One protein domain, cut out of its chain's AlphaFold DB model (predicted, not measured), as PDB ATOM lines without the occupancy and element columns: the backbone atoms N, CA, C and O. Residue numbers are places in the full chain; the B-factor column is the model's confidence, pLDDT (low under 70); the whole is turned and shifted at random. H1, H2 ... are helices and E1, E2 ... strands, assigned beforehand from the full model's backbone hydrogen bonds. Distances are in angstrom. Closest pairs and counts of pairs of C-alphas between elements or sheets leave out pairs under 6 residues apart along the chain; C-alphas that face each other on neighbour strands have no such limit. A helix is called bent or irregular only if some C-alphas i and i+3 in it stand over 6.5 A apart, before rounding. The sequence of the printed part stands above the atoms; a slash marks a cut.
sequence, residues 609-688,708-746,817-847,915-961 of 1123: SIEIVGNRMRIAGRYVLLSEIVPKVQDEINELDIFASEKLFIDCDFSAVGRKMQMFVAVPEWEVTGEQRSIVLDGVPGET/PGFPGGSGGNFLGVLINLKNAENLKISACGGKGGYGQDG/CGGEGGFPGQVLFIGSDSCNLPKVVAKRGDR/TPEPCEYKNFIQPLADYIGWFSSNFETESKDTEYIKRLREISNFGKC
ATOM      1  N   SER A 609     -38.233 -35.081  26.036       92.25
ATOM      2  CA  SER A 609     -38.878 -34.090  25.173       92.25
ATOM      3  C   SER A 609     -39.584 -34.790  24.014       92.25
ATOM      4  O   SER A 609     -39.200 -35.889  23.601       92.25
ATOM      5  N   ILE A 610     -40.657 -34.169  23.522       92.56
ATOM      6  CA  ILE A 610     -41.456 -34.679  22.410       92.56
ATOM      7  C   ILE A 610     -41.791 -33.516  21.484       92.56
ATOM      8  O   ILE A 610     -42.360 -32.515  21.919       92.56
ATOM      9  N   GLU A 611     -41.457 -33.675  20.209       93.50
ATOM     10  CA  GLU A 611     -41.712 -32.722  19.132       93.50
ATOM     11  C   GLU A 611     -42.562 -33.427  18.066       93.50
ATOM     12  O   GLU A 611     -42.280 -34.567  17.700       93.50
ATOM     13  N   ILE A 612     -43.616 -32.776  17.573       92.25
ATOM     14  CA  ILE A 612     -44.456 -33.298  16.484       92.25
ATOM     15  C   ILE A 612     -44.556 -32.212  15.418       92.25
ATOM     16  O   ILE A 612     -45.012 -31.101  15.694       92.25
ATOM     17  N   VAL A 613     -44.112 -32.531  14.204       89.69
ATOM     18  CA  VAL A 613     -44.074 -31.619  13.056       89.69
ATOM     19  C   VAL A 613     -44.716 -32.331  11.869       89.69
ATOM     20  O   VAL A 613     -44.087 -33.130  11.175       89.69
ATOM     21  N   GLY A 614     -46.005 -32.062  11.654       90.31
ATOM     22  CA  GLY A 614     -46.805 -32.763  10.649       90.31
ATOM     23  C   GLY A 614     -46.901 -34.259  10.952       90.31
ATOM     24  O   GLY A 614     -47.367 -34.651  12.017       90.31
ATOM     25  N   ASN A 615     -46.446 -35.084  10.012       92.12
ATOM     26  CA  ASN A 615     -46.430 -36.548  10.091       92.12
ATOM     27  C   ASN A 615     -45.192 -37.129  10.815       92.12
ATOM     28  O   ASN A 615     -45.109 -38.352  10.969       92.12
ATOM     29  N   ARG A 616     -44.234 -36.280  11.226       92.19
ATOM     30  CA  ARG A 616     -42.991 -36.669  11.912       92.19
ATOM     31  C   ARG A 616     -43.068 -36.385  13.406       92.19
ATOM     32  O   ARG A 616     -43.315 -35.255  13.822       92.19
ATOM     33  N   MET A 617     -42.800 -37.411  14.203       95.06
ATOM     34  CA  MET A 617     -42.656 -37.338  15.653       95.06
ATOM     35  C   MET A 617     -41.201 -37.568  16.044       95.06
ATOM     36  O   MET A 617     -40.555 -38.477  15.529       95.06
ATOM     37  N   ARG A 618     -40.703 -36.781  16.992       95.00
ATOM     38  CA  ARG A 618     -39.398 -36.960  17.622       95.00
ATOM     39  C   ARG A 618     -39.543 -37.052  19.126       95.00
ATOM     40  O   ARG A 618     -40.303 -36.297  19.729       95.00
ATOM     41  N   ILE A 619     -38.793 -37.969  19.722       95.38
ATOM     42  CA  ILE A 619     -38.744 -38.192  21.166       95.38
ATOM     43  C   ILE A 619     -37.279 -38.254  21.576       95.38
ATOM     44  O   ILE A 619     -36.524 -39.027  20.990       95.38
ATOM     45  N   ALA A 620     -36.873 -37.446  22.556       94.06
ATOM     46  CA  ALA A 620     -35.469 -37.300  22.929       94.06
ATOM     47  C   ALA A 620     -35.260 -37.209  24.452       94.06
ATOM     48  O   ALA A 620     -36.054 -36.593  25.157       94.06
ATOM     49  N   GLY A 621     -34.195 -37.812  24.989       92.44
ATOM     50  CA  GLY A 621     -33.895 -37.763  26.429       92.44
ATOM     51  C   GLY A 621     -32.650 -38.551  26.839       92.44
ATOM     52  O   GLY A 621     -31.962 -39.112  25.994       92.44
ATOM     53  N   ARG A 622     -32.327 -38.615  28.141       90.56
ATOM     54  CA  ARG A 622     -31.141 -39.370  28.600       90.56
ATOM     55  C   ARG A 622     -31.361 -40.884  28.526       90.56
ATOM     56  O   ARG A 622     -30.566 -41.600  27.921       90.56
ATOM     57  N   TYR A 623     -32.490 -41.345  29.066       93.38
ATOM     58  CA  TYR A 623     -32.980 -42.718  28.909       93.38
ATOM     59  C   TYR A 623     -34.419 -42.695  28.393       93.38
ATOM     60  O   TYR A 623     -35.224 -41.898  28.883       93.38
ATOM     61  N   VAL A 624     -34.767 -43.576  27.461       95.06
ATOM     62  CA  VAL A 624     -36.102 -43.634  26.846       95.06
ATOM     63  C   VAL A 624     -36.707 -45.024  27.036       95.06
ATOM     64  O   VAL A 624     -35.990 -46.019  26.985       95.06
ATOM     65  N   LEU A 625     -38.017 -45.101  27.282       95.56
ATOM     66  CA  LEU A 625     -38.771 -46.355  27.365       95.56
ATOM     67  C   LEU A 625     -39.779 -46.386  26.220       95.56
ATOM     68  O   LEU A 625     -40.493 -45.402  26.014       95.56
ATOM     69  N   LEU A 626     -39.877 -47.503  25.502       95.25
ATOM     70  CA  LEU A 626     -40.825 -47.639  24.396       95.25
ATOM     71  C   LEU A 626     -42.283 -47.518  24.884       95.25
ATOM     72  O   LEU A 626     -43.113 -46.938  24.187       95.25
ATOM     73  N   SER A 627     -42.587 -47.939  26.115       93.94
ATOM     74  CA  SER A 627     -43.911 -47.786  26.738       93.94
ATOM     75  C   SER A 627     -44.331 -46.329  26.975       93.94
ATOM     76  O   SER A 627     -45.525 -46.026  26.948       93.94
ATOM     77  N   GLU A 628     -43.383 -45.395  27.119       91.69
ATOM     78  CA  GLU A 628     -43.679 -43.955  27.131       91.69
ATOM     79  C   GLU A 628     -43.985 -43.405  25.725       91.69
ATOM     80  O   GLU A 628     -44.480 -42.280  25.616       91.69
ATOM     81  N   ILE A 629     -43.682 -44.157  24.662       92.38
ATOM     82  CA  ILE A 629     -43.834 -43.758  23.257       92.38
ATOM     83  C   ILE A 629     -45.159 -44.256  22.684       92.38
ATOM     84  O   ILE A 629     -45.932 -43.438  22.187       92.38
ATOM     85  N   VAL A 630     -45.437 -45.567  22.765       92.94
ATOM     86  CA  VAL A 630     -46.578 -46.204  22.065       92.94
ATOM     87  C   VAL A 630     -47.910 -45.452  22.248       92.94
ATOM     88  O   VAL A 630     -48.556 -45.182  21.236       92.94
ATOM     89  N   PRO A 631     -48.316 -45.008  23.461       91.25
ATOM     90  CA  PRO A 631     -49.600 -44.323  23.664       91.25
ATOM     91  C   PRO A 631     -49.708 -42.926  23.028       91.25
ATOM     92  O   PRO A 631     -50.759 -42.298  23.123       91.25
ATOM     93  N   LYS A 632     -48.621 -42.405  22.443       90.81
ATOM     94  CA  LYS A 632     -48.527 -41.055  21.868       90.81
ATOM     95  C   LYS A 632     -48.377 -41.061  20.339       90.81
ATOM     96  O   LYS A 632     -48.452 -39.994  19.733       90.81
ATOM     97  N   VAL A 633     -48.179 -42.227  19.713       91.38
ATOM     98  CA  VAL A 633     -48.019 -42.361  18.253       91.38
ATOM     99  C   VAL A 633     -49.394 -42.462  17.581       91.38
ATOM    100  O   VAL A 633     -49.943 -43.544  17.373       91.38
ATOM    101  N   GLN A 634     -49.946 -41.292  17.262       87.44
ATOM    102  CA  GLN A 634     -51.203 -41.091  16.531       87.44
ATOM    103  C   GLN A 634     -51.183 -41.729  15.127       87.44
ATOM    104  O   GLN A 634     -50.125 -42.075  14.594       87.44
ATOM    105  N   ASP A 635     -52.359 -41.916  14.529       85.06
ATOM    106  CA  ASP A 635     -52.538 -42.686  13.288       85.06
ATOM    107  C   ASP A 635     -51.966 -41.977  12.051       85.06
ATOM    108  O   ASP A 635     -51.530 -42.629  11.102       85.06
ATOM    109  N   GLU A 636     -51.890 -40.648  12.103       90.06
ATOM    110  CA  GLU A 636     -51.304 -39.758  11.101       90.06
ATOM    111  C   GLU A 636     -49.764 -39.768  11.100       90.06
ATOM    112  O   GLU A 636     -49.140 -39.303  10.142       90.06
ATOM    113  N   ILE A 637     -49.136 -40.283  12.164       93.00
ATOM    114  CA  ILE A 637     -47.678 -40.311  12.311       93.00
ATOM    115  C   ILE A 637     -47.119 -41.511  11.542       93.00
ATOM    116  O   ILE A 637     -47.428 -42.669  11.834       93.00
ATOM    117  N   ASN A 638     -46.256 -41.220  10.568       92.25
ATOM    118  CA  ASN A 638     -45.542 -42.217   9.767       92.25
ATOM    119  C   ASN A 638     -44.031 -41.946   9.648       92.25
ATOM    120  O   ASN A 638     -43.349 -42.665   8.923       92.25
ATOM    121  N   GLU A 639     -43.499 -40.972  10.386       94.31
ATOM    122  CA  GLU A 639     -42.067 -40.805  10.644       94.31
ATOM    123  C   GLU A 639     -41.848 -40.702  12.163       94.31
ATOM    124  O   GLU A 639     -42.513 -39.909  12.830       94.31
ATOM    125  N   LEU A 640     -40.938 -41.506  12.720       95.75
ATOM    126  CA  LEU A 640     -40.684 -41.591  14.162       95.75
ATOM    127  C   LEU A 640     -39.176 -41.605  14.452       95.75
ATOM    128  O   LEU A 640     -38.522 -42.628  14.257       95.75
ATOM    129  N   ASP A 641     -38.650 -40.487  14.957       95.88
ATOM    130  CA  ASP A 641     -37.301 -40.377  15.520       95.88
ATOM    131  C   ASP A 641     -37.325 -40.728  17.025       95.88
ATOM    132  O   ASP A 641     -38.046 -40.101  17.809       95.88
ATOM    133  N   ILE A 642     -36.475 -41.660  17.458       97.06
ATOM    134  CA  ILE A 642     -36.209 -41.963  18.872       97.06
ATOM    135  C   ILE A 642     -34.734 -41.687  19.156       97.06
ATOM    136  O   ILE A 642     -33.855 -42.418  18.700       97.06
ATOM    137  N   PHE A 643     -34.460 -40.632  19.919       95.25
ATOM    138  CA  PHE A 643     -33.121 -40.207  20.312       95.25
ATOM    139  C   PHE A 643     -32.896 -40.472  21.799       95.25
ATOM    140  O   PHE A 643     -33.731 -40.126  22.636       95.25
ATOM    141  N   ALA A 644     -31.735 -41.010  22.158       93.00
ATOM    142  CA  ALA A 644     -31.275 -40.958  23.539       93.00
ATOM    143  C   ALA A 644     -29.753 -40.884  23.634       93.00
ATOM    144  O   ALA A 644     -29.039 -41.347  22.741       93.00
ATOM    145  N   SER A 645     -29.254 -40.269  24.708       88.81
ATOM    146  CA  SER A 645     -27.813 -40.106  24.929       88.81
ATOM    147  C   SER A 645     -27.167 -41.262  25.691       88.81
ATOM    148  O   SER A 645     -25.957 -41.426  25.581       88.81
ATOM    149  N   GLU A 646     -27.950 -42.093  26.389       89.38
ATOM    150  CA  GLU A 646     -27.457 -43.297  27.075       89.38
ATOM    151  C   GLU A 646     -28.141 -44.569  26.545       89.38
ATOM    152  O   GLU A 646     -27.499 -45.387  25.883       89.38
ATOM    153  N   LYS A 647     -29.444 -44.756  26.834       93.38
ATOM    154  CA  LYS A 647     -30.124 -46.051  26.644       93.38
ATOM    155  C   LYS A 647     -31.604 -45.973  26.253       93.38
ATOM    156  O   LYS A 647     -32.352 -45.139  26.766       93.38
ATOM    157  N   LEU A 648     -32.035 -46.923  25.420       96.06
ATOM    158  CA  LEU A 648     -33.430 -47.242  25.113       96.06
ATOM    159  C   LEU A 648     -33.820 -48.584  25.739       96.06
ATOM    160  O   LEU A 648     -33.168 -49.599  25.498       96.06
ATOM    161  N   PHE A 649     -34.923 -48.600  26.482       97.12
ATOM    162  CA  PHE A 649     -35.569 -49.826  26.940       97.12
ATOM    163  C   PHE A 649     -36.701 -50.213  25.988       97.12
ATOM    164  O   PHE A 649     -37.609 -49.417  25.734       97.12
ATOM    165  N   ILE A 650     -36.661 -51.446  25.488       97.00
ATOM    166  CA  ILE A 650     -37.722 -52.035  24.665       97.00
ATOM    167  C   ILE A 650     -38.543 -52.943  25.583       97.00
ATOM    168  O   ILE A 650     -38.227 -54.114  25.789       97.00
ATOM    169  N   ASP A 651     -39.561 -52.338  26.191       96.25
ATOM    170  CA  ASP A 651     -40.334 -52.846  27.333       96.25
ATOM    171  C   ASP A 651     -41.811 -53.139  27.004       96.25
ATOM    172  O   ASP A 651     -42.596 -53.552  27.865       96.25
ATOM    173  N   CYS A 652     -42.190 -52.963  25.742       96.44
ATOM    174  CA  CYS A 652     -43.498 -53.271  25.177       96.44
ATOM    175  C   CYS A 652     -43.364 -53.579  23.677       96.44
ATOM    176  O   CYS A 652     -42.279 -53.473  23.104       96.44
ATOM    177  N   ASP A 653     -44.469 -53.972  23.051       97.19
ATOM    178  CA  ASP A 653     -44.560 -54.162  21.606       97.19
ATOM    179  C   ASP A 653     -44.968 -52.862  20.900       97.19
ATOM    180  O   ASP A 653     -45.828 -52.123  21.381       97.19
ATOM    181  N   PHE A 654     -44.390 -52.609  19.726       96.88
ATOM    182  CA  PHE A 654     -44.760 -51.496  18.849       96.88
ATOM    183  C   PHE A 654     -45.355 -52.024  17.544       96.88
ATOM    184  O   PHE A 654     -44.794 -52.921  16.914       96.88
ATOM    185  N   SER A 655     -46.470 -51.441  17.100       95.44
ATOM    186  CA  SER A 655     -47.136 -51.817  15.851       95.44
ATOM    187  C   SER A 655     -47.584 -50.577  15.084       95.44
ATOM    188  O   SER A 655     -48.353 -49.766  15.591       95.44
ATOM    189  N   ALA A 656     -47.117 -50.458  13.843       95.19
ATOM    190  CA  ALA A 656     -47.464 -49.398  12.898       95.19
ATOM    191  C   ALA A 656     -47.952 -49.993  11.562       95.19
ATOM    192  O   ALA A 656     -47.673 -49.456  10.484       95.19
ATOM    193  N   VAL A 657     -48.653 -51.132  11.635       94.81
ATOM    194  CA  VAL A 657     -49.094 -51.904  10.464       94.81
ATOM    195  C   VAL A 657     -49.882 -51.032   9.485       94.81
ATOM    196  O   VAL A 657     -50.796 -50.306   9.866       94.81
ATOM    197  N   GLY A 658     -49.509 -51.097   8.205       90.62
ATOM    198  CA  GLY A 658     -50.129 -50.335   7.120       90.62
ATOM    199  C   GLY A 658     -49.716 -48.861   7.007       90.62
ATOM    200  O   GLY A 658     -49.948 -48.272   5.954       90.62
ATOM    201  N   ARG A 659     -49.051 -48.264   8.009       90.31
ATOM    202  CA  ARG A 659     -48.738 -46.816   8.031       90.31
ATOM    203  C   ARG A 659     -47.593 -46.384   7.097       90.31
ATOM    204  O   ARG A 659     -47.282 -45.199   7.042       90.31
ATOM    205  N   LYS A 660     -46.928 -47.319   6.396       91.12
ATOM    206  CA  LYS A 660     -45.649 -47.108   5.668       91.12
ATOM    207  C   LYS A 660     -44.552 -46.450   6.547       91.12
ATOM    208  O   LYS A 660     -43.700 -45.722   6.042       91.12
ATOM    209  N   MET A 661     -44.592 -46.704   7.861       93.88
ATOM    210  CA  MET A 661     -43.791 -46.044   8.907       93.88
ATOM    211  C   MET A 661     -42.286 -45.992   8.592       93.88
ATOM    212  O   MET A 661     -41.708 -47.002   8.212       93.88
ATOM    213  N   GLN A 662     -41.650 -44.841   8.800       94.31
ATOM    214  CA  GLN A 662     -40.201 -44.643   8.771       94.31
ATOM    215  C   GLN A 662     -39.711 -44.464  10.214       94.31
ATOM    216  O   GLN A 662     -39.906 -43.407  10.813       94.31
ATOM    217  N   MET A 663     -39.110 -45.497  10.795       95.38
ATOM    218  CA  MET A 663     -38.664 -45.493  12.189       95.38
ATOM    219  C   MET A 663     -37.140 -45.358  12.260       95.38
ATOM    220  O   MET A 663     -36.414 -46.211  11.751       95.38
ATOM    221  N   PHE A 664     -36.654 -44.297  12.900       95.19
ATOM    222  CA  PHE A 664     -35.235 -44.038  13.133       95.19
ATOM    223  C   PHE A 664     -34.946 -44.041  14.634       95.19
ATOM    224  O   PHE A 664     -35.613 -43.349  15.398       95.19
ATOM    225  N   VAL A 665     -33.951 -44.811  15.070       95.69
ATOM    226  CA  VAL A 665     -33.629 -44.986  16.491       95.69
ATOM    227  C   VAL A 665     -32.129 -44.799  16.690       95.69
ATOM    228  O   VAL A 665     -31.358 -45.661  16.285       95.69
ATOM    229  N   ALA A 666     -31.709 -43.697  17.314       92.19
ATOM    230  CA  ALA A 666     -30.302 -43.357  17.534       92.19
ATOM    231  C   ALA A 666     -29.982 -43.282  19.032       92.19
ATOM    232  O   ALA A 666     -30.346 -42.320  19.715       92.19
ATOM    233  N   VAL A 667     -29.358 -44.343  19.559       91.56
ATOM    234  CA  VAL A 667     -29.153 -44.557  21.000       91.56
ATOM    235  C   VAL A 667     -27.971 -45.510  21.260       91.56
ATOM    236  O   VAL A 667     -28.006 -46.616  20.725       91.56
ATOM    237  N   PRO A 668     -26.977 -45.174  22.111       88.00
ATOM    238  CA  PRO A 668     -25.789 -46.012  22.325       88.00
ATOM    239  C   PRO A 668     -26.072 -47.429  22.851       88.00
ATOM    240  O   PRO A 668     -25.555 -48.399  22.295       88.00
ATOM    241  N   GLU A 669     -26.884 -47.566  23.905       90.25
ATOM    242  CA  GLU A 669     -27.303 -48.866  24.444       90.25
ATOM    243  C   GLU A 669     -28.794 -49.143  24.214       90.25
ATOM    244  O   GLU A 669     -29.654 -48.294  24.435       90.25
ATOM    245  N   TRP A 670     -29.132 -50.365  23.823       93.62
ATOM    246  CA  TRP A 670     -30.506 -50.861  23.773       93.62
ATOM    247  C   TRP A 670     -30.636 -52.033  24.751       93.62
ATOM    248  O   TRP A 670     -29.742 -52.874  24.848       93.62
ATOM    249  N   GLU A 671     -31.746 -52.107  25.480       95.19
ATOM    250  CA  GLU A 671     -32.003 -53.152  26.477       95.19
ATOM    251  C   GLU A 671     -33.434 -53.674  26.313       95.19
ATOM    252  O   GLU A 671     -34.405 -52.958  26.563       95.19
ATOM    253  N   VAL A 672     -33.574 -54.916  25.843       95.75
ATOM    254  CA  VAL A 672     -34.880 -55.567  25.666       95.75
ATOM    255  C   VAL A 672     -35.308 -56.160  27.006       95.75
ATOM    256  O   VAL A 672     -34.562 -56.944  27.600       95.75
ATOM    257  N   THR A 673     -36.480 -55.772  27.516       93.75
ATOM    258  CA  THR A 673     -36.917 -56.136  28.873       93.75
ATOM    259  C   THR A 673     -38.185 -56.989  28.846       93.75
ATOM    260  O   THR A 673     -39.220 -56.611  28.291       93.75
ATOM    261  N   GLY A 674     -38.104 -58.178  29.448       88.38
ATOM    262  CA  GLY A 674     -39.073 -59.255  29.231       88.38
ATOM    263  C   GLY A 674     -38.801 -60.041  27.941       88.38
ATOM    264  O   GLY A 674     -37.894 -59.717  27.176       88.38
ATOM    265  N   GLU A 675     -39.581 -61.095  27.722       87.75
ATOM    266  CA  GLU A 675     -39.378 -62.035  26.615       87.75
ATOM    267  C   GLU A 675     -40.147 -61.629  25.343       87.75
ATOM    268  O   GLU A 675     -41.235 -61.059  25.419       87.75
ATOM    269  N   GLN A 676     -39.606 -61.988  24.172       89.44
ATOM    270  CA  GLN A 676     -40.299 -61.995  22.865       89.44
ATOM    271  C   GLN A 676     -40.966 -60.670  22.416       89.44
ATOM    272  O   GLN A 676     -42.052 -60.678  21.835       89.44
ATOM    273  N   ARG A 677     -40.296 -59.531  22.616       96.25
ATOM    274  CA  ARG A 677     -40.745 -58.207  22.151       96.25
ATOM    275  C   ARG A 677     -40.747 -58.081  20.633       96.25
ATOM    276  O   ARG A 677     -39.907 -58.658  19.939       96.25
ATOM    277  N   SER A 678     -41.654 -57.261  20.114       96.62
ATOM    278  CA  SER A 678     -41.828 -57.050  18.682       96.62
ATOM    279  C   SER A 678     -41.983 -55.581  18.274       96.62
ATOM    280  O   SER A 678     -42.671 -54.791  18.914       96.62
ATOM    281  N   ILE A 679     -41.343 -55.227  17.157       97.81
ATOM    282  CA  ILE A 679     -41.538 -53.971  16.426       97.81
ATOM    283  C   ILE A 679     -42.088 -54.354  15.049       97.81
ATOM    284  O   ILE A 679     -41.397 -55.008  14.266       97.81
ATOM    285  N   VAL A 680     -43.345 -54.015  14.767       97.50
ATOM    286  CA  VAL A 680     -44.087 -54.489  13.590       97.50
ATOM    287  C   VAL A 680     -44.469 -53.317  12.689       97.50
ATOM    288  O   VAL A 680     -45.403 -52.566  12.968       97.50
ATOM    289  N   LEU A 681     -43.751 -53.184  11.576       96.94
ATOM    290  CA  LEU A 681     -43.957 -52.185  10.525       96.94
ATOM    291  C   LEU A 681     -44.577 -52.812   9.259       96.94
ATOM    292  O   LEU A 681     -44.433 -52.272   8.163       96.94
ATOM    293  N   ASP A 682     -45.210 -53.983   9.384       97.19
ATOM    294  CA  ASP A 682     -45.714 -54.760   8.247       97.19
ATOM    295  C   ASP A 682     -46.797 -53.998   7.446       97.19
ATOM    296  O   ASP A 682     -47.561 -53.189   7.974       97.19
ATOM    297  N   GLY A 683     -46.899 -54.260   6.146       95.12
ATOM    298  CA  GLY A 683     -47.930 -53.692   5.284       95.12
ATOM    299  C   GLY A 683     -49.313 -54.307   5.526       95.12
ATOM    300  O   GLY A 683     -49.445 -55.492   5.831       95.12
ATOM    301  N   VAL A 684     -50.371 -53.508   5.354       94.56
ATOM    302  CA  VAL A 684     -51.759 -53.980   5.506       94.56
ATOM    303  C   VAL A 684     -52.122 -54.998   4.405       94.56
ATOM    304  O   VAL A 684     -51.751 -54.786   3.246       94.56
ATOM    305  N   PRO A 685     -52.831 -56.101   4.709       93.69
ATOM    306  CA  PRO A 685     -53.360 -56.993   3.679       93.69
ATOM    307  C   PRO A 685     -54.323 -56.270   2.727       93.69
ATOM    308  O   PRO A 685     -55.111 -55.429   3.154       93.69
ATOM    309  N   GLY A 686     -54.286 -56.624   1.443       89.25
ATOM    310  CA  GLY A 686     -55.256 -56.158   0.456       89.25
ATOM    311  C   GLY A 686     -56.643 -56.746   0.726       89.25
ATOM    312  O   GLY A 686     -56.765 -57.913   1.103       89.25
ATOM    313  N   GLU A 687     -57.686 -55.942   0.527       85.75
ATOM    314  CA  GLU A 687     -59.077 -56.317   0.801       85.75
ATOM    315  C   GLU A 687     -59.506 -57.581   0.027       85.75
ATOM    316  O   GLU A 687     -59.221 -57.746  -1.163       85.75
ATOM    317  N   THR A 688     -60.170 -58.505   0.731       77.75
ATOM    318  CA  THR A 688     -60.481 -59.857   0.235       77.75
ATOM    319  C   THR A 688     -61.941 -60.094  -0.140       77.75
ATOM    320  O   THR A 688     -62.213 -61.107  -0.782       77.75
ATOM    321  N   PRO A 708     -59.952 -57.527 -10.370       90.00
ATOM    322  CA  PRO A 708     -58.725 -58.018  -9.751       90.00
ATOM    323  C   PRO A 708     -58.730 -57.723  -8.245       90.00
ATOM    324  O   PRO A 708     -59.331 -56.745  -7.806       90.00
ATOM    325  N   GLY A 709     -58.040 -58.555  -7.466       90.19
ATOM    326  CA  GLY A 709     -57.865 -58.327  -6.033       90.19
ATOM    327  C   GLY A 709     -56.997 -57.100  -5.759       90.19
ATOM    328  O   GLY A 709     -56.078 -56.798  -6.528       90.19
ATOM    329  N   PHE A 710     -57.267 -56.402  -4.656       91.38
ATOM    330  CA  PHE A 710     -56.458 -55.256  -4.241       91.38
ATOM    331  C   PHE A 710     -55.019 -55.680  -3.894       91.38
ATOM    332  O   PHE A 710     -54.814 -56.772  -3.354       91.38
ATOM    333  N   PRO A 711     -54.004 -54.851  -4.185       92.88
ATOM    334  CA  PRO A 711     -52.637 -55.144  -3.780       92.88
ATOM    335  C   PRO A 711     -52.499 -55.061  -2.255       92.88
ATOM    336  O   PRO A 711     -53.228 -54.319  -1.595       92.88
ATOM    337  N   GLY A 712     -51.550 -55.804  -1.688       93.69
ATOM    338  CA  GLY A 712     -51.162 -55.610  -0.292       93.69
ATOM    339  C   GLY A 712     -50.327 -54.339  -0.124       93.69
ATOM    340  O   GLY A 712     -49.527 -54.003  -0.997       93.69
ATOM    341  N   GLY A 713     -50.485 -53.633   0.994       94.12
ATOM    342  CA  GLY A 713     -49.652 -52.473   1.320       94.12
ATOM    343  C   GLY A 713     -48.185 -52.865   1.512       94.12
ATOM    344  O   GLY A 713     -47.883 -53.990   1.903       94.12
ATOM    345  N   SER A 714     -47.255 -51.950   1.252       94.19
ATOM    346  CA  SER A 714     -45.826 -52.190   1.501       94.19
ATOM    347  C   SER A 714     -45.457 -51.962   2.972       94.19
ATOM    348  O   SER A 714     -46.099 -51.161   3.655       94.19
ATOM    349  N   GLY A 715     -44.438 -52.678   3.452       93.94
ATOM    350  CA  GLY A 715     -43.893 -52.510   4.802       93.94
ATOM    351  C   GLY A 715     -43.169 -51.170   4.988       93.94
ATOM    352  O   GLY A 715     -42.725 -50.556   4.019       93.94
ATOM    353  N   GLY A 716     -43.074 -50.715   6.236       94.88
ATOM    354  CA  GLY A 716     -42.308 -49.536   6.645       94.88
ATOM    355  C   GLY A 716     -40.813 -49.814   6.843       94.88
ATOM    356  O   GLY A 716     -40.403 -50.963   6.994       94.88
ATOM    357  N   ASN A 717     -40.000 -48.758   6.856       93.31
ATOM    358  CA  ASN A 717     -38.547 -48.833   7.005       93.31
ATOM    359  C   ASN A 717     -38.109 -48.619   8.465       93.31
ATOM    360  O   ASN A 717     -38.707 -47.826   9.193       93.31
ATOM    361  N   PHE A 718     -37.029 -49.283   8.875       93.75
ATOM    362  CA  PHE A 718     -36.426 -49.191  10.204       93.75
ATOM    363  C   PHE A 718     -34.908 -49.005  10.108       93.75
ATOM    364  O   PHE A 718     -34.226 -49.806   9.463       93.75
ATOM    365  N   LEU A 719     -34.368 -48.014  10.817       91.12
ATOM    366  CA  LEU A 719     -32.930 -47.820  10.984       91.12
ATOM    367  C   LEU A 719     -32.568 -47.640  12.463       91.12
ATOM    368  O   LEU A 719     -32.939 -46.645  13.084       91.12
ATOM    369  N   GLY A 720     -31.802 -48.590  13.003       90.88
ATOM    370  CA  GLY A 720     -31.173 -48.490  14.318       90.88
ATOM    371  C   GLY A 720     -29.720 -48.019  14.234       90.88
ATOM    372  O   GLY A 720     -28.945 -48.512  13.418       90.88
ATOM    373  N   VAL A 721     -29.327 -47.102  15.110       87.88
ATOM    374  CA  VAL A 721     -27.953 -46.632  15.308       87.88
ATOM    375  C   VAL A 721     -27.628 -46.811  16.785       87.88
ATOM    376  O   VAL A 721     -28.303 -46.232  17.637       87.88
ATOM    377  N   LEU A 722     -26.654 -47.672  17.082       87.38
ATOM    378  CA  LEU A 722     -26.318 -48.103  18.438       87.38
ATOM    379  C   LEU A 722     -24.902 -48.674  18.523       87.38
ATOM    380  O   LEU A 722     -24.277 -48.936  17.505       87.38
ATOM    381  N   ILE A 723     -24.430 -48.924  19.741       82.12
ATOM    382  CA  ILE A 723     -23.200 -49.678  20.022       82.12
ATOM    383  C   ILE A 723     -23.560 -51.091  20.506       82.12
ATOM    384  O   ILE A 723     -23.032 -52.090  20.023       82.12
ATOM    385  N   ASN A 724     -24.477 -51.181  21.474       85.31
ATOM    386  CA  ASN A 724     -24.695 -52.382  22.281       85.31
ATOM    387  C   ASN A 724     -26.188 -52.719  22.399       85.31
ATOM    388  O   ASN A 724     -26.966 -51.874  22.837       85.31
ATOM    389  N   LEU A 725     -26.583 -53.951  22.062       90.56
ATOM    390  CA  LEU A 725     -27.944 -54.468  22.246       90.56
ATOM    391  C   LEU A 725     -27.927 -55.631  23.244       90.56
ATOM    392  O   LEU A 725     -27.366 -56.696  22.980       90.56
ATOM    393  N   LYS A 726     -28.570 -55.422  24.392       91.31
ATOM    394  CA  LYS A 726     -28.739 -56.417  25.456       91.31
ATOM    395  C   LYS A 726     -30.046 -57.174  25.243       91.31
ATOM    396  O   LYS A 726     -31.086 -56.556  25.014       91.31
ATOM    397  N   ASN A 727     -29.972 -58.499  25.367       92.75
ATOM    398  CA  ASN A 727     -31.074 -59.442  25.151       92.75
ATOM    399  C   ASN A 727     -31.637 -59.386  23.708       92.75
ATOM    400  O   ASN A 727     -32.848 -59.350  23.487       92.75
ATOM    401  N   ALA A 728     -30.750 -59.316  22.707       90.94
ATOM    402  CA  ALA A 728     -31.101 -59.169  21.288       90.94
ATOM    403  C   ALA A 728     -32.025 -60.285  20.768       90.94
ATOM    404  O   ALA A 728     -32.934 -60.039  19.974       90.94
ATOM    405  N   GLU A 729     -31.818 -61.509  21.253       90.75
ATOM    406  CA  GLU A 729     -32.612 -62.702  20.955       90.75
ATOM    407  C   GLU A 729     -34.087 -62.579  21.371       90.75
ATOM    408  O   GLU A 729     -34.950 -63.240  20.790       90.75
ATOM    409  N   ASN A 730     -34.384 -61.694  22.328       94.75
ATOM    410  CA  ASN A 730     -35.732 -61.390  22.790       94.75
ATOM    411  C   ASN A 730     -36.445 -60.304  21.967       94.75
ATOM    412  O   ASN A 730     -37.584 -59.978  22.291       94.75
ATOM    413  N   LEU A 731     -35.838 -59.768  20.899       96.00
ATOM    414  CA  LEU A 731     -36.452 -58.775  20.009       96.00
ATOM    415  C   LEU A 731     -36.643 -59.307  18.581       96.00
ATOM    416  O   LEU A 731     -35.711 -59.787  17.935       96.00
ATOM    417  N   LYS A 732     -37.855 -59.135  18.045       96.69
ATOM    418  CA  LYS A 732     -38.203 -59.325  16.630       96.69
ATOM    419  C   LYS A 732     -38.527 -57.977  15.978       96.69
ATOM    420  O   LYS A 732     -39.378 -57.249  16.476       96.69
ATOM    421  N   ILE A 733     -37.955 -57.689  14.808       96.94
ATOM    422  CA  ILE A 733     -38.381 -56.557  13.966       96.94
ATOM    423  C   ILE A 733     -38.988 -57.096  12.671       96.94
ATOM    424  O   ILE A 733     -38.398 -57.951  12.015       96.94
ATOM    425  N   SER A 734     -40.181 -56.630  12.314       97.25
ATOM    426  CA  SER A 734     -40.963 -57.087  11.161       97.25
ATOM    427  C   SER A 734     -41.240 -55.907  10.229       97.25
ATOM    428  O   SER A 734     -41.708 -54.868  10.687       97.25
ATOM    429  N   ALA A 735     -40.932 -56.064   8.943       96.31
ATOM    430  CA  ALA A 735     -41.172 -55.079   7.884       96.31
ATOM    431  C   ALA A 735     -41.641 -55.779   6.594       96.31
ATOM    432  O   ALA A 735     -41.165 -55.518   5.488       96.31
ATOM    433  N   CYS A 736     -42.526 -56.761   6.737       96.62
ATOM    434  CA  CYS A 736     -43.054 -57.534   5.622       96.62
ATOM    435  C   CYS A 736     -44.077 -56.731   4.812       96.62
ATOM    436  O   CYS A 736     -44.821 -55.922   5.354       96.62
ATOM    437  N   GLY A 737     -44.163 -56.991   3.511       95.88
ATOM    438  CA  GLY A 737     -45.276 -56.515   2.700       95.88
ATOM    439  C   GLY A 737     -46.570 -57.254   3.043       95.88
ATOM    440  O   GLY A 737     -46.560 -58.450   3.342       95.88
ATOM    441  N   GLY A 738     -47.696 -56.552   2.968       95.38
ATOM    442  CA  GLY A 738     -49.018 -57.125   3.167       95.38
ATOM    443  C   GLY A 738     -49.368 -58.144   2.083       95.38
ATOM    444  O   GLY A 738     -48.980 -58.010   0.920       95.38
ATOM    445  N   LYS A 739     -50.127 -59.175   2.453       95.25
ATOM    446  CA  LYS A 739     -50.653 -60.168   1.506       95.25
ATOM    447  C   LYS A 739     -51.651 -59.520   0.539       95.25
ATOM    448  O   LYS A 739     -52.483 -58.726   0.966       95.25
ATOM    449  N   GLY A 740     -51.601 -59.878  -0.741       93.56
ATOM    450  CA  GLY A 740     -52.553 -59.404  -1.748       93.56
ATOM    451  C   GLY A 740     -53.973 -59.953  -1.551       93.56
ATOM    452  O   GLY A 740     -54.165 -61.102  -1.141       93.56
ATOM    453  N   GLY A 741     -54.967 -59.129  -1.875       92.69
ATOM    454  CA  GLY A 741     -56.390 -59.450  -1.809       92.69
ATOM    455  C   GLY A 741     -56.828 -60.472  -2.861       92.69
ATOM    456  O   GLY A 741     -56.173 -60.674  -3.891       92.69
ATOM    457  N   TYR A 742     -57.945 -61.148  -2.611       92.56
ATOM    458  CA  TYR A 742     -58.478 -62.164  -3.523       92.56
ATOM    459  C   TYR A 742     -59.120 -61.529  -4.759       92.56
ATOM    460  O   TYR A 742     -59.782 -60.500  -4.670       92.56
ATOM    461  N   GLY A 743     -58.918 -62.147  -5.924       90.81
ATOM    462  CA  GLY A 743     -59.634 -61.758  -7.137       90.81
ATOM    463  C   GLY A 743     -61.116 -62.113  -7.031       90.81
ATOM    464  O   GLY A 743     -61.463 -63.158  -6.486       90.81
ATOM    465  N   GLN A 744     -61.989 -61.264  -7.568       92.75
ATOM    466  CA  GLN A 744     -63.435 -61.480  -7.534       92.75
ATOM    467  C   GLN A 744     -63.837 -62.707  -8.371       92.75
ATOM    468  O   GLN A 744     -63.336 -62.892  -9.486       92.75
ATOM    469  N   ASP A 745     -64.784 -63.512  -7.885       92.75
ATOM    470  CA  ASP A 745     -65.362 -64.605  -8.676       92.75
ATOM    471  C   ASP A 745     -66.164 -64.037  -9.865       92.75
ATOM    472  O   ASP A 745     -66.895 -63.049  -9.745       92.75
ATOM    473  N   GLY A 746     -66.025 -64.647 -11.042       92.12
ATOM    474  CA  GLY A 746     -66.729 -64.234 -12.256       92.12
ATOM    475  C   GLY A 746     -68.229 -64.539 -12.196       92.12
ATOM    476  O   GLY A 746     -68.656 -65.547 -11.633       92.12
ATOM    477  N   CYS A 817     -57.897 -61.741 -11.391       91.00
ATOM    478  CA  CYS A 817     -56.605 -62.193 -10.881       91.00
ATOM    479  C   CYS A 817     -56.411 -61.749  -9.423       91.00
ATOM    480  O   CYS A 817     -56.832 -60.656  -9.044       91.00
ATOM    481  N   GLY A 818     -55.765 -62.583  -8.611       90.25
ATOM    482  CA  GLY A 818     -55.418 -62.239  -7.234       90.25
ATOM    483  C   GLY A 818     -54.406 -61.099  -7.194       90.25
ATOM    484  O   GLY A 818     -53.493 -61.062  -8.031       90.25
ATOM    485  N   GLY A 819     -54.594 -60.180  -6.247       91.88
ATOM    486  CA  GLY A 819     -53.786 -58.975  -6.099       91.88
ATOM    487  C   GLY A 819     -52.335 -59.289  -5.759       91.88
ATOM    488  O   GLY A 819     -52.031 -60.293  -5.108       91.88
ATOM    489  N   GLU A 820     -51.423 -58.435  -6.208       93.38
ATOM    490  CA  GLU A 820     -49.999 -58.569  -5.915       93.38
ATOM    491  C   GLU A 820     -49.701 -58.290  -4.433       93.38
ATOM    492  O   GLU A 820     -50.234 -57.352  -3.838       93.38
ATOM    493  N   GLY A 821     -48.833 -59.103  -3.826       92.69
ATOM    494  CA  GLY A 821     -48.374 -58.874  -2.455       92.69
ATOM    495  C   GLY A 821     -47.430 -57.674  -2.367       92.69
ATOM    496  O   GLY A 821     -46.615 -57.453  -3.274       92.69
ATOM    497  N   GLY A 822     -47.559 -56.901  -1.287       94.12
ATOM    498  CA  GLY A 822     -46.828 -55.656  -1.045       94.12
ATOM    499  C   GLY A 822     -45.316 -55.845  -0.958       94.12
ATOM    500  O   GLY A 822     -44.829 -56.954  -0.714       94.12
ATOM    501  N   PHE A 823     -44.555 -54.767  -1.148       92.88
ATOM    502  CA  PHE A 823     -43.098 -54.813  -1.023       92.88
ATOM    503  C   PHE A 823     -42.661 -54.886   0.451       92.88
ATOM    504  O   PHE A 823     -43.352 -54.341   1.318       92.88
ATOM    505  N   PRO A 824     -41.530 -55.549   0.763       92.38
ATOM    506  CA  PRO A 824     -40.907 -55.413   2.075       92.38
ATOM    507  C   PRO A 824     -40.423 -53.973   2.288       92.38
ATOM    508  O   PRO A 824     -40.021 -53.305   1.336       92.38
ATOM    509  N   GLY A 825     -40.417 -53.531   3.542       90.50
ATOM    510  CA  GLY A 825     -39.607 -52.393   3.970       90.50
ATOM    511  C   GLY A 825     -38.173 -52.824   4.291       90.50
ATOM    512  O   GLY A 825     -37.874 -54.016   4.406       90.50
ATOM    513  N   GLN A 826     -37.271 -51.858   4.436       87.81
ATOM    514  CA  GLN A 826     -35.873 -52.099   4.798       87.81
ATOM    515  C   GLN A 826     -35.687 -52.061   6.320       87.81
ATOM    516  O   GLN A 826     -36.253 -51.202   6.989       87.81
ATOM    517  N   VAL A 827     -34.873 -52.965   6.872       88.81
ATOM    518  CA  VAL A 827     -34.496 -52.982   8.296       88.81
ATOM    519  C   VAL A 827     -32.978 -53.040   8.389       88.81
ATOM    520  O   VAL A 827     -32.356 -53.907   7.775       88.81
ATOM    521  N   LEU A 828     -32.389 -52.096   9.118       85.19
ATOM    522  CA  LEU A 828     -30.976 -51.752   8.999       85.19
ATOM    523  C   LEU A 828     -30.397 -51.316  10.355       85.19
ATOM    524  O   LEU A 828     -31.105 -50.740  11.181       85.19
ATOM    525  N   PHE A 829     -29.111 -51.597  10.576       82.75
ATOM    526  CA  PHE A 829     -28.400 -51.304  11.824       82.75
ATOM    527  C   PHE A 829     -27.006 -50.721  11.557       82.75
ATOM    528  O   PHE A 829     -26.323 -51.154  10.630       82.75
ATOM    529  N   ILE A 830     -26.580 -49.770  12.392       77.12
ATOM    530  CA  ILE A 830     -25.270 -49.101  12.348       77.12
ATOM    531  C   ILE A 830     -24.612 -49.191  13.731       77.12
ATOM    532  O   ILE A 830     -25.278 -48.920  14.729       77.12
ATOM    533  N   GLY A 831     -23.317 -49.535  13.775       65.25
ATOM    534  CA  GLY A 831     -22.453 -49.476  14.969       65.25
ATOM    535  C   GLY A 831     -22.491 -50.684  15.916       65.25
ATOM    536  O   GLY A 831     -21.716 -50.734  16.867       65.25
ATOM    537  N   SER A 832     -23.352 -51.673  15.659       59.59
ATOM    538  CA  SER A 832     -23.473 -52.882  16.485       59.59
ATOM    539  C   SER A 832     -22.516 -53.994  16.041       59.59
ATOM    540  O   SER A 832     -22.418 -54.312  14.850       59.59
ATOM    541  N   ASP A 833     -21.865 -54.657  16.999       57.62
ATOM    542  CA  ASP A 833     -21.173 -55.920  16.744       57.62
ATOM    543  C   ASP A 833     -22.152 -57.031  16.347       57.62
ATOM    544  O   ASP A 833     -23.102 -57.351  17.063       57.62
ATOM    545  N   SER A 834     -21.908 -57.634  15.179       54.22
ATOM    546  CA  SER A 834     -22.887 -58.439  14.434       54.22
ATOM    547  C   SER A 834     -23.340 -59.727  15.124       54.22
ATOM    548  O   SER A 834     -24.271 -60.370  14.649       54.22
ATOM    549  N   CYS A 835     -22.708 -60.100  16.236       49.38
ATOM    550  CA  CYS A 835     -23.056 -61.270  17.035       49.38
ATOM    551  C   CYS A 835     -24.429 -61.141  17.721       49.38
ATOM    552  O   CYS A 835     -25.106 -62.150  17.897       49.38
ATOM    553  N   ASN A 836     -24.851 -59.917  18.077       69.31
ATOM    554  CA  ASN A 836     -26.034 -59.659  18.911       69.31
ATOM    555  C   ASN A 836     -27.072 -58.766  18.197       69.31
ATOM    556  O   ASN A 836     -27.521 -57.762  18.748       69.31
ATOM    557  N   LEU A 837     -27.455 -59.112  16.964       80.56
ATOM    558  CA  LEU A 837     -28.544 -58.436  16.242       80.56
ATOM    559  C   LEU A 837     -29.910 -59.111  16.489       80.56
ATOM    560  O   LEU A 837     -29.967 -60.325  16.697       80.56
ATOM    561  N   PRO A 838     -31.027 -58.357  16.451       88.81
ATOM    562  CA  PRO A 838     -32.356 -58.898  16.718       88.81
ATOM    563  C   PRO A 838     -32.923 -59.665  15.518       88.81
ATOM    564  O   PRO A 838     -32.445 -59.567  14.385       88.81
ATOM    565  N   LYS A 839     -34.010 -60.410  15.738       92.25
ATOM    566  CA  LYS A 839     -34.650 -61.247  14.715       92.25
ATOM    567  C   LYS A 839     -35.420 -60.411  13.684       92.25
ATOM    568  O   LYS A 839     -36.616 -60.156  13.836       92.25
ATOM    569  N   VAL A 840     -34.738 -60.013  12.615       93.12
ATOM    570  CA  VAL A 840     -35.319 -59.268  11.485       93.12
ATOM    571  C   VAL A 840     -36.149 -60.176  10.566       93.12
ATOM    572  O   VAL A 840     -35.730 -61.276  10.203       93.12
ATOM    573  N   VAL A 841     -37.323 -59.698  10.140       94.00
ATOM    574  CA  VAL A 841     -38.177 -60.334   9.127       94.00
ATOM    575  C   VAL A 841     -38.709 -59.281   8.146       94.00
ATOM    576  O   VAL A 841     -39.744 -58.659   8.376       94.00
ATOM    577  N   ALA A 842     -38.020 -59.112   7.019       92.69
ATOM    578  CA  ALA A 842     -38.476 -58.318   5.879       92.69
ATOM    579  C   ALA A 842     -38.675 -59.247   4.672       92.69
ATOM    580  O   ALA A 842     -37.723 -59.845   4.173       92.69
ATOM    581  N   LYS A 843     -39.927 -59.435   4.238       94.00
ATOM    582  CA  LYS A 843     -40.298 -60.296   3.100       94.00
ATOM    583  C   LYS A 843     -41.393 -59.644   2.266       94.00
ATOM    584  O   LYS A 843     -42.241 -58.941   2.809       94.00
ATOM    585  N   ARG A 844     -41.396 -59.889   0.953       93.06
ATOM    586  CA  ARG A 844     -42.531 -59.522   0.096       93.06
ATOM    587  C   ARG A 844     -43.781 -60.276   0.564       93.06
ATOM    588  O   ARG A 844     -43.674 -61.439   0.946       93.06
ATOM    589  N   GLY A 845     -44.937 -59.618   0.536       93.25
ATOM    590  CA  GLY A 845     -46.203 -60.265   0.865       93.25
ATOM    591  C   GLY A 845     -46.573 -61.356  -0.141       93.25
ATOM    592  O   GLY A 845     -46.214 -61.279  -1.319       93.25
ATOM    593  N   ASP A 846     -47.331 -62.356   0.309       94.25
ATOM    594  CA  ASP A 846     -47.891 -63.376  -0.580       94.25
ATOM    595  C   ASP A 846     -48.864 -62.752  -1.588       94.25
ATOM    596  O   ASP A 846     -49.608 -61.817  -1.274       94.25
ATOM    597  N   ARG A 847     -48.927 -63.316  -2.797       92.38
ATOM    598  CA  ARG A 847     -49.962 -62.958  -3.770       92.38
ATOM    599  C   ARG A 847     -51.336 -63.469  -3.312       92.38
ATOM    600  O   ARG A 847     -51.457 -64.566  -2.763       92.38
ATOM    601  N   THR A 915     -50.246 -53.212  -9.275       81.12
ATOM    602  CA  THR A 915     -48.987 -53.349  -8.534       81.12
ATOM    603  C   THR A 915     -49.056 -52.521  -7.251       81.12
ATOM    604  O   THR A 915     -49.529 -51.386  -7.319       81.12
ATOM    605  N   PRO A 916     -48.583 -53.027  -6.099       83.19
ATOM    606  CA  PRO A 916     -48.448 -52.207  -4.899       83.19
ATOM    607  C   PRO A 916     -47.508 -51.024  -5.147       83.19
ATOM    608  O   PRO A 916     -46.554 -51.127  -5.918       83.19
ATOM    609  N   GLU A 917     -47.741 -49.917  -4.449       83.44
ATOM    610  CA  GLU A 917     -46.754 -48.842  -4.355       83.44
ATOM    611  C   GLU A 917     -45.594 -49.294  -3.455       83.44
ATOM    612  O   GLU A 917     -45.857 -49.794  -2.352       83.44
ATOM    613  N   PRO A 918     -44.321 -49.112  -3.849       77.12
ATOM    614  CA  PRO A 918     -43.205 -49.285  -2.925       77.12
ATOM    615  C   PRO A 918     -43.299 -48.287  -1.761       77.12
ATOM    616  O   PRO A 918     -43.951 -47.243  -1.846       77.12
ATOM    617  N   CYS A 919     -42.644 -48.613  -0.649       77.94
ATOM    618  CA  CYS A 919     -42.378 -47.630   0.394       77.94
ATOM    619  C   CYS A 919     -41.172 -46.788  -0.048       77.94
ATOM    620  O   CYS A 919     -40.091 -47.341  -0.247       77.94
ATOM    621  N   GLU A 920     -41.347 -45.479  -0.238       75.88
ATOM    622  CA  GLU A 920     -40.222 -44.591  -0.546       75.88
ATOM    623  C   GLU A 920     -39.244 -44.565   0.633       75.88
ATOM    624  O   GLU A 920     -39.619 -44.261   1.767       75.88
ATOM    625  N   TYR A 921     -37.980 -44.889   0.364       67.81
ATOM    626  CA  TYR A 921     -36.920 -44.859   1.362       67.81
ATOM    627  C   TYR A 921     -36.503 -43.408   1.621       67.81
ATOM    628  O   TYR A 921     -35.816 -42.793   0.802       67.81
ATOM    629  N   LYS A 922     -36.945 -42.833   2.745       70.06
ATOM    630  CA  LYS A 922     -36.566 -41.465   3.115       70.06
ATOM    631  C   LYS A 922     -35.112 -41.407   3.583       70.06
ATOM    632  O   LYS A 922     -34.590 -42.332   4.198       70.06
ATOM    633  N   ASN A 923     -34.442 -40.297   3.276       69.69
ATOM    634  CA  ASN A 923     -33.022 -40.131   3.565       69.69
ATOM    635  C   ASN A 923     -32.757 -39.966   5.074       69.69
ATOM    636  O   ASN A 923     -32.938 -38.881   5.629       69.69
ATOM    637  N   PHE A 924     -32.246 -41.019   5.712       73.06
ATOM    638  CA  PHE A 924     -31.887 -41.018   7.131       73.06
ATOM    639  C   PHE A 924     -30.676 -40.135   7.508       73.06
ATOM    640  O   PHE A 924     -30.437 -39.935   8.697       73.06
ATOM    641  N   ILE A 925     -29.942 -39.551   6.546       74.31
ATOM    642  CA  ILE A 925     -28.850 -38.602   6.838       74.31
ATOM    643  C   ILE A 925     -29.369 -37.392   7.633       74.31
ATOM    644  O   ILE A 925     -28.683 -36.940   8.548       74.31
ATOM    645  N   GLN A 926     -30.583 -36.896   7.349       81.50
ATOM    646  CA  GLN A 926     -31.149 -35.768   8.101       81.50
ATOM    647  C   GLN A 926     -31.508 -36.158   9.551       81.50
ATOM    648  O   GLN A 926     -30.981 -35.507  10.447       81.50
ATOM    649  N   PRO A 927     -32.284 -37.229   9.835       84.12
ATOM    650  CA  PRO A 927     -32.444 -37.752  11.196       84.12
ATOM    651  C   PRO A 927     -31.130 -37.993  11.958       84.12
ATOM    652  O   PRO A 927     -31.051 -37.695  13.150       84.12
ATOM    653  N   LEU A 928     -30.076 -38.478  11.291       83.31
ATOM    654  CA  LEU A 928     -28.764 -38.669  11.915       83.31
ATOM    655  C   LEU A 928     -28.069 -37.336  12.249       83.31
ATOM    656  O   LEU A 928     -27.525 -37.188  13.342       83.31
ATOM    657  N   ALA A 929     -28.109 -36.354  11.346       84.25
ATOM    658  CA  ALA A 929     -27.598 -35.009  11.612       84.25
ATOM    659  C   ALA A 929     -28.391 -34.310  12.735       84.25
ATOM    660  O   ALA A 929     -27.789 -33.688  13.613       84.25
ATOM    661  N   ASP A 930     -29.717 -34.480  12.749       88.56
ATOM    662  CA  ASP A 930     -30.616 -33.999  13.802       88.56
ATOM    663  C   ASP A 930     -30.218 -34.589  15.174       88.56
ATOM    664  O   ASP A 930     -30.126 -33.853  16.157       88.56
ATOM    665  N   TYR A 931     -29.910 -35.895  15.240       89.12
ATOM    666  CA  TYR A 931     -29.431 -36.563  16.460       89.12
ATOM    667  C   TYR A 931     -28.085 -36.019  16.950       89.12
ATOM    668  O   TYR A 931     -27.924 -35.740  18.136       89.12
ATOM    669  N   ILE A 932     -27.113 -35.850  16.049       85.50
ATOM    670  CA  ILE A 932     -25.762 -35.372  16.384       85.50
ATOM    671  C   ILE A 932     -25.800 -33.928  16.903       85.50
ATOM    672  O   ILE A 932     -25.108 -33.605  17.874       85.50
ATOM    673  N   GLY A 933     -26.617 -33.073  16.279       87.38
ATOM    674  CA  GLY A 933     -26.864 -31.710  16.749       87.38
ATOM    675  C   GLY A 933     -27.522 -31.707  18.128       87.38
ATOM    676  O   GLY A 933     -26.995 -31.097  19.057       87.38
ATOM    677  N   TRP A 934     -28.615 -32.465  18.287       89.75
ATOM    678  CA  TRP A 934     -29.313 -32.608  19.567       89.75
ATOM    679  C   TRP A 934     -28.390 -33.103  20.691       89.75
ATOM    680  O   TRP A 934     -28.382 -32.507  21.768       89.75
ATOM    681  N   PHE A 935     -27.593 -34.150  20.453       84.69
ATOM    682  CA  PHE A 935     -26.686 -34.699  21.463       84.69
ATOM    683  C   PHE A 935     -25.654 -33.650  21.891       84.69
ATOM    684  O   PHE A 935     -25.471 -33.422  23.084       84.69
ATOM    685  N   SER A 936     -25.006 -32.986  20.927       82.50
ATOM    686  CA  SER A 936     -23.949 -32.006  21.217       82.50
ATOM    687  C   SER A 936     -24.496 -30.874  22.100       82.50
ATOM    688  O   SER A 936     -24.043 -30.699  23.230       82.50
ATOM    689  N   SER A 937     -25.587 -30.224  21.676       82.50
ATOM    690  CA  SER A 937     -26.176 -29.082  22.391       82.50
ATOM    691  C   SER A 937     -26.832 -29.407  23.744       82.50
ATOM    692  O   SER A 937     -27.227 -28.481  24.448       82.50
ATOM    693  N   ASN A 938     -26.980 -30.685  24.121       78.75
ATOM    694  CA  ASN A 938     -27.570 -31.089  25.408       78.75
ATOM    695  C   ASN A 938     -26.573 -31.757  26.375       78.75
ATOM    696  O   ASN A 938     -26.872 -31.838  27.566       78.75
ATOM    697  N   PHE A 939     -25.409 -32.226  25.901       70.56
ATOM    698  CA  PHE A 939     -24.461 -33.019  26.709       70.56
ATOM    699  C   PHE A 939     -22.996 -32.534  26.644       70.56
ATOM    700  O   PHE A 939     -22.116 -33.172  27.222       70.56
ATOM    701  N   GLU A 940     -22.739 -31.378  26.019       50.34
ATOM    702  CA  GLU A 940     -21.421 -30.727  25.843       50.34
ATOM    703  C   GLU A 940     -20.544 -30.604  27.111       50.34
ATOM    704  O   GLU A 940     -19.326 -30.480  27.001       50.34
ATOM    705  N   THR A 941     -21.120 -30.654  28.318       47.41
ATOM    706  CA  THR A 941     -20.387 -30.465  29.585       47.41
ATOM    707  C   THR A 941     -19.866 -31.747  30.243       47.41
ATOM    708  O   THR A 941     -18.995 -31.654  31.105       47.41
ATOM    709  N   GLU A 942     -20.306 -32.950  29.852       53.09
ATOM    710  CA  GLU A 942     -19.881 -34.207  30.510       53.09
ATOM    711  C   GLU A 942     -18.556 -34.787  29.963       53.09
ATOM    712  O   GLU A 942     -18.339 -36.000  29.956       53.09
ATOM    713  N   SER A 943     -17.625 -33.922  29.535       42.88
ATOM    714  CA  SER A 943     -16.238 -34.214  29.090       42.88
ATOM    715  C   SER A 943     -16.053 -35.182  27.907       42.88
ATOM    716  O   SER A 943     -14.927 -35.403  27.463       42.88
ATOM    717  N   LYS A 944     -17.135 -35.766  27.386       48.97
ATOM    718  CA  LYS A 944     -17.099 -36.840  26.392       48.97
ATOM    719  C   LYS A 944     -17.835 -36.454  25.119       48.97
ATOM    720  O   LYS A 944     -18.981 -36.850  24.897       48.97
ATOM    721  N   ASP A 945     -17.084 -35.850  24.207       52.22
ATOM    722  CA  ASP A 945     -17.216 -36.194  22.793       52.22
ATOM    723  C   ASP A 945     -16.875 -37.692  22.664       52.22
ATOM    724  O   ASP A 945     -15.725 -38.090  22.477       52.22
ATOM    725  N   THR A 946     -17.871 -38.548  22.920       63.31
ATOM    726  CA  THR A 946     -17.675 -40.001  22.919       63.31
ATOM    727  C   THR A 946     -17.180 -40.448  21.552       63.31
ATOM    728  O   THR A 946     -17.562 -39.886  20.524       63.31
ATOM    729  N   GLU A 947     -16.373 -41.509  21.517       66.31
ATOM    730  CA  GLU A 947     -15.897 -42.061  20.247       66.31
ATOM    731  C   GLU A 947     -17.069 -42.430  19.319       66.31
ATOM    732  O   GLU A 947     -16.986 -42.238  18.112       66.31
ATOM    733  N   TYR A 948     -18.205 -42.837  19.893       71.31
ATOM    734  CA  TYR A 948     -19.488 -42.985  19.207       71.31
ATOM    735  C   TYR A 948     -19.953 -41.696  18.509       71.31
ATOM    736  O   TYR A 948     -20.159 -41.719  17.301       71.31
ATOM    737  N   ILE A 949     -20.067 -40.557  19.206       74.62
ATOM    738  CA  ILE A 949     -20.466 -39.285  18.573       74.62
ATOM    739  C   ILE A 949     -19.429 -38.801  17.557       74.62
ATOM    740  O   ILE A 949     -19.812 -38.266  16.516       74.62
ATOM    741  N   LYS A 950     -18.135 -39.048  17.787       73.00
ATOM    742  CA  LYS A 950     -17.092 -38.776  16.790       73.00
ATOM    743  C   LYS A 950     -17.298 -39.619  15.521       73.00
ATOM    744  O   LYS A 950     -17.392 -39.043  14.438       73.00
ATOM    745  N   ARG A 951     -17.466 -40.942  15.657       67.81
ATOM    746  CA  ARG A 951     -17.806 -41.857  14.552       67.81
ATOM    747  C   ARG A 951     -19.085 -41.388  13.845       67.81
ATOM    748  O   ARG A 951     -19.080 -41.240  12.631       67.81
ATOM    749  N   LEU A 952     -20.160 -41.051  14.565       71.44
ATOM    750  CA  LEU A 952     -21.398 -40.544  13.949       71.44
ATOM    751  C   LEU A 952     -21.203 -39.208  13.207       71.44
ATOM    752  O   LEU A 952     -21.780 -39.023  12.136       71.44
ATOM    753  N   ARG A 953     -20.375 -38.287  13.721       73.56
ATOM    754  CA  ARG A 953     -20.016 -37.048  13.005       73.56
ATOM    755  C   ARG A 953     -19.278 -37.350  11.708       73.56
ATOM    756  O   ARG A 953     -19.643 -36.768  10.689       73.56
ATOM    757  N   GLU A 954     -18.306 -38.262  11.726       66.44
ATOM    758  CA  GLU A 954     -17.631 -38.756  10.519       66.44
ATOM    759  C   GLU A 954     -18.681 -39.271   9.514       66.44
ATOM    760  O   GLU A 954     -18.801 -38.697   8.432       66.44
ATOM    761  N   ILE A 955     -19.551 -40.209   9.921       63.22
ATOM    762  CA  ILE A 955     -20.678 -40.741   9.119       63.22
ATOM    763  C   ILE A 955     -21.538 -39.626   8.501       63.22
ATOM    764  O   ILE A 955     -21.832 -39.650   7.308       63.22
ATOM    765  N   SER A 956     -21.935 -38.625   9.289       66.56
ATOM    766  CA  SER A 956     -22.782 -37.524   8.811       66.56
ATOM    767  C   SER A 956     -22.079 -36.578   7.828       66.56
ATOM    768  O   SER A 956     -22.741 -35.926   7.019       66.56
ATOM    769  N   ASN A 957     -20.745 -36.495   7.877       61.62
ATOM    770  CA  ASN A 957     -19.959 -35.618   7.013       61.62
ATOM    771  C   ASN A 957     -19.711 -36.233   5.629       61.62
ATOM    772  O   ASN A 957     -19.838 -35.499   4.650       61.62
ATOM    773  N   PHE A 958     -19.507 -37.556   5.520       52.62
ATOM    774  CA  PHE A 958     -19.512 -38.271   4.226       52.62
ATOM    775  C   PHE A 958     -20.794 -37.973   3.413       52.62
ATOM    776  O   PHE A 958     -20.780 -37.900   2.185       52.62
ATOM    777  N   GLY A 959     -21.921 -37.716   4.095       49.75
ATOM    778  CA  GLY A 959     -23.206 -37.357   3.480       49.75
ATOM    779  C   GLY A 959     -23.231 -36.019   2.726       49.75
ATOM    780  O   GLY A 959     -24.225 -35.730   2.064       49.75
ATOM    781  N   LYS A 960     -22.165 -35.211   2.810       51.06
ATOM    782  CA  LYS A 960     -22.023 -33.906   2.136       51.06
ATOM    783  C   LYS A 960     -21.228 -33.984   0.824       51.06
ATOM    784  O   LYS A 960     -21.061 -32.964   0.158       51.06
ATOM    785  N   CYS A 961     -20.751 -35.166   0.428       48.44
ATOM    786  CA  CYS A 961     -20.021 -35.368  -0.824       48.44
ATOM    787  C   CYS A 961     -20.961 -35.325  -2.047       48.44
ATOM    788  O   CYS A 961     -21.289 -36.348  -2.642       48.44
TER     789      CYS A 961
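This is residues 609 to 688, 708 to 746, 817 to 847 and 915 to 961 of the 1123 residues of the protein "Hypothetical protein" of Hermetia illucens (UniProt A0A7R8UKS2). What is the main shape? The chain is wound in stacked turns, a short solenoid: E4, E5 and E6 make one turn, E7, E8 and E9 the next, and E10 and E11 another, beside the bent strands E2 and E3. The hairpin of H1 and H2 covers part of one side, with H1 packed on E3 and E4, while the unnamed stretches that lead to the cuts form a long arm. What builds it? The 197 printed residues include eleven named strands, E1 to E11, then two named helices, in a branched, mixed sheet of eight strands and a parallel sheet E6 E9 E11; the class is mixed, with under half of the residues in named elements. How large is it? It is compact, with a radius of gyration of the C-alphas of 18.0 A, yet elongated in outline, 72 by 40 by 31 A.

How does the branched sheet pair? E3, residues 639 to 650, bends by 128 degrees at residue 646 and has E2, residues 616 to 625, on one side, parallel, with N 619 and O 641 3.0 A apart. On the other side are parallel E4, residues 662 to 666, with N 642 and O 664 at 2.8 A, and E5, residues 669 to 672, with N 648 and O 669 at 2.9 A. E1, residues 609 to 613, forms an antiparallel hairpin with E2, with N 611 and O 618 at 2.9 A. Which strands come next? E7, residues 717 to 721, is parallel to E4, with N 663 and O 717 at 2.9 A; E10, residues 827 to 830, is parallel to E7, with N 830 and O 720 at 2.9 A; E8, residues 724 to 726, is parallel to E5, with N 670 and O 724 at 2.8 A. In the other sheet E9, residues 731 to 734, is the inner strand between E6, residues 677 to 680, with N 679 and O 732 at 2.9 A, and E11, residues 839 to 841, with N 841 and O 733 at 2.8 A. Where are the helices? H1, residues 925 to 939, is on the branched sheet at a height of 9.2 A, over E3 and E4, and its closest C-alpha pair with E3 is Phe 643 and Tyr 931, 6.5 A. H2, residues 947 to 958, touches H1 in a helical hairpin, opposite ways at a tilt of 37 degrees, only just steep, with the closest C-alphas those of Ala 929 and Ser 956, 6.1 A. In H1 and H2 every O i to N i+4 pair is within hydrogen-bond range.

Where does E1 begin? C-alpha 609 is at (-38.878, -34.090, 25.173). How long are the longer elements? From first to last C-alpha H1 measures 21.1 A, E2 18.7 A, E3 18.5 A and H2 16.9 A, and H2 ends with C-alpha 958 at (-19.512, -38.271, 4.226).

Where are the cuts? Residues 689 to 707, 747 to 816 and 848 to 914 are not printed, with C-alpha gaps of 10.3 A, 10.4 A and 10.8 A. Which links are long? Those from E2 to E3 and from E3 to E4 are long. Where is confidence low? Among the residues with pLDDT under 70 are 831 to 836, 940 to 947 and 954 to 961.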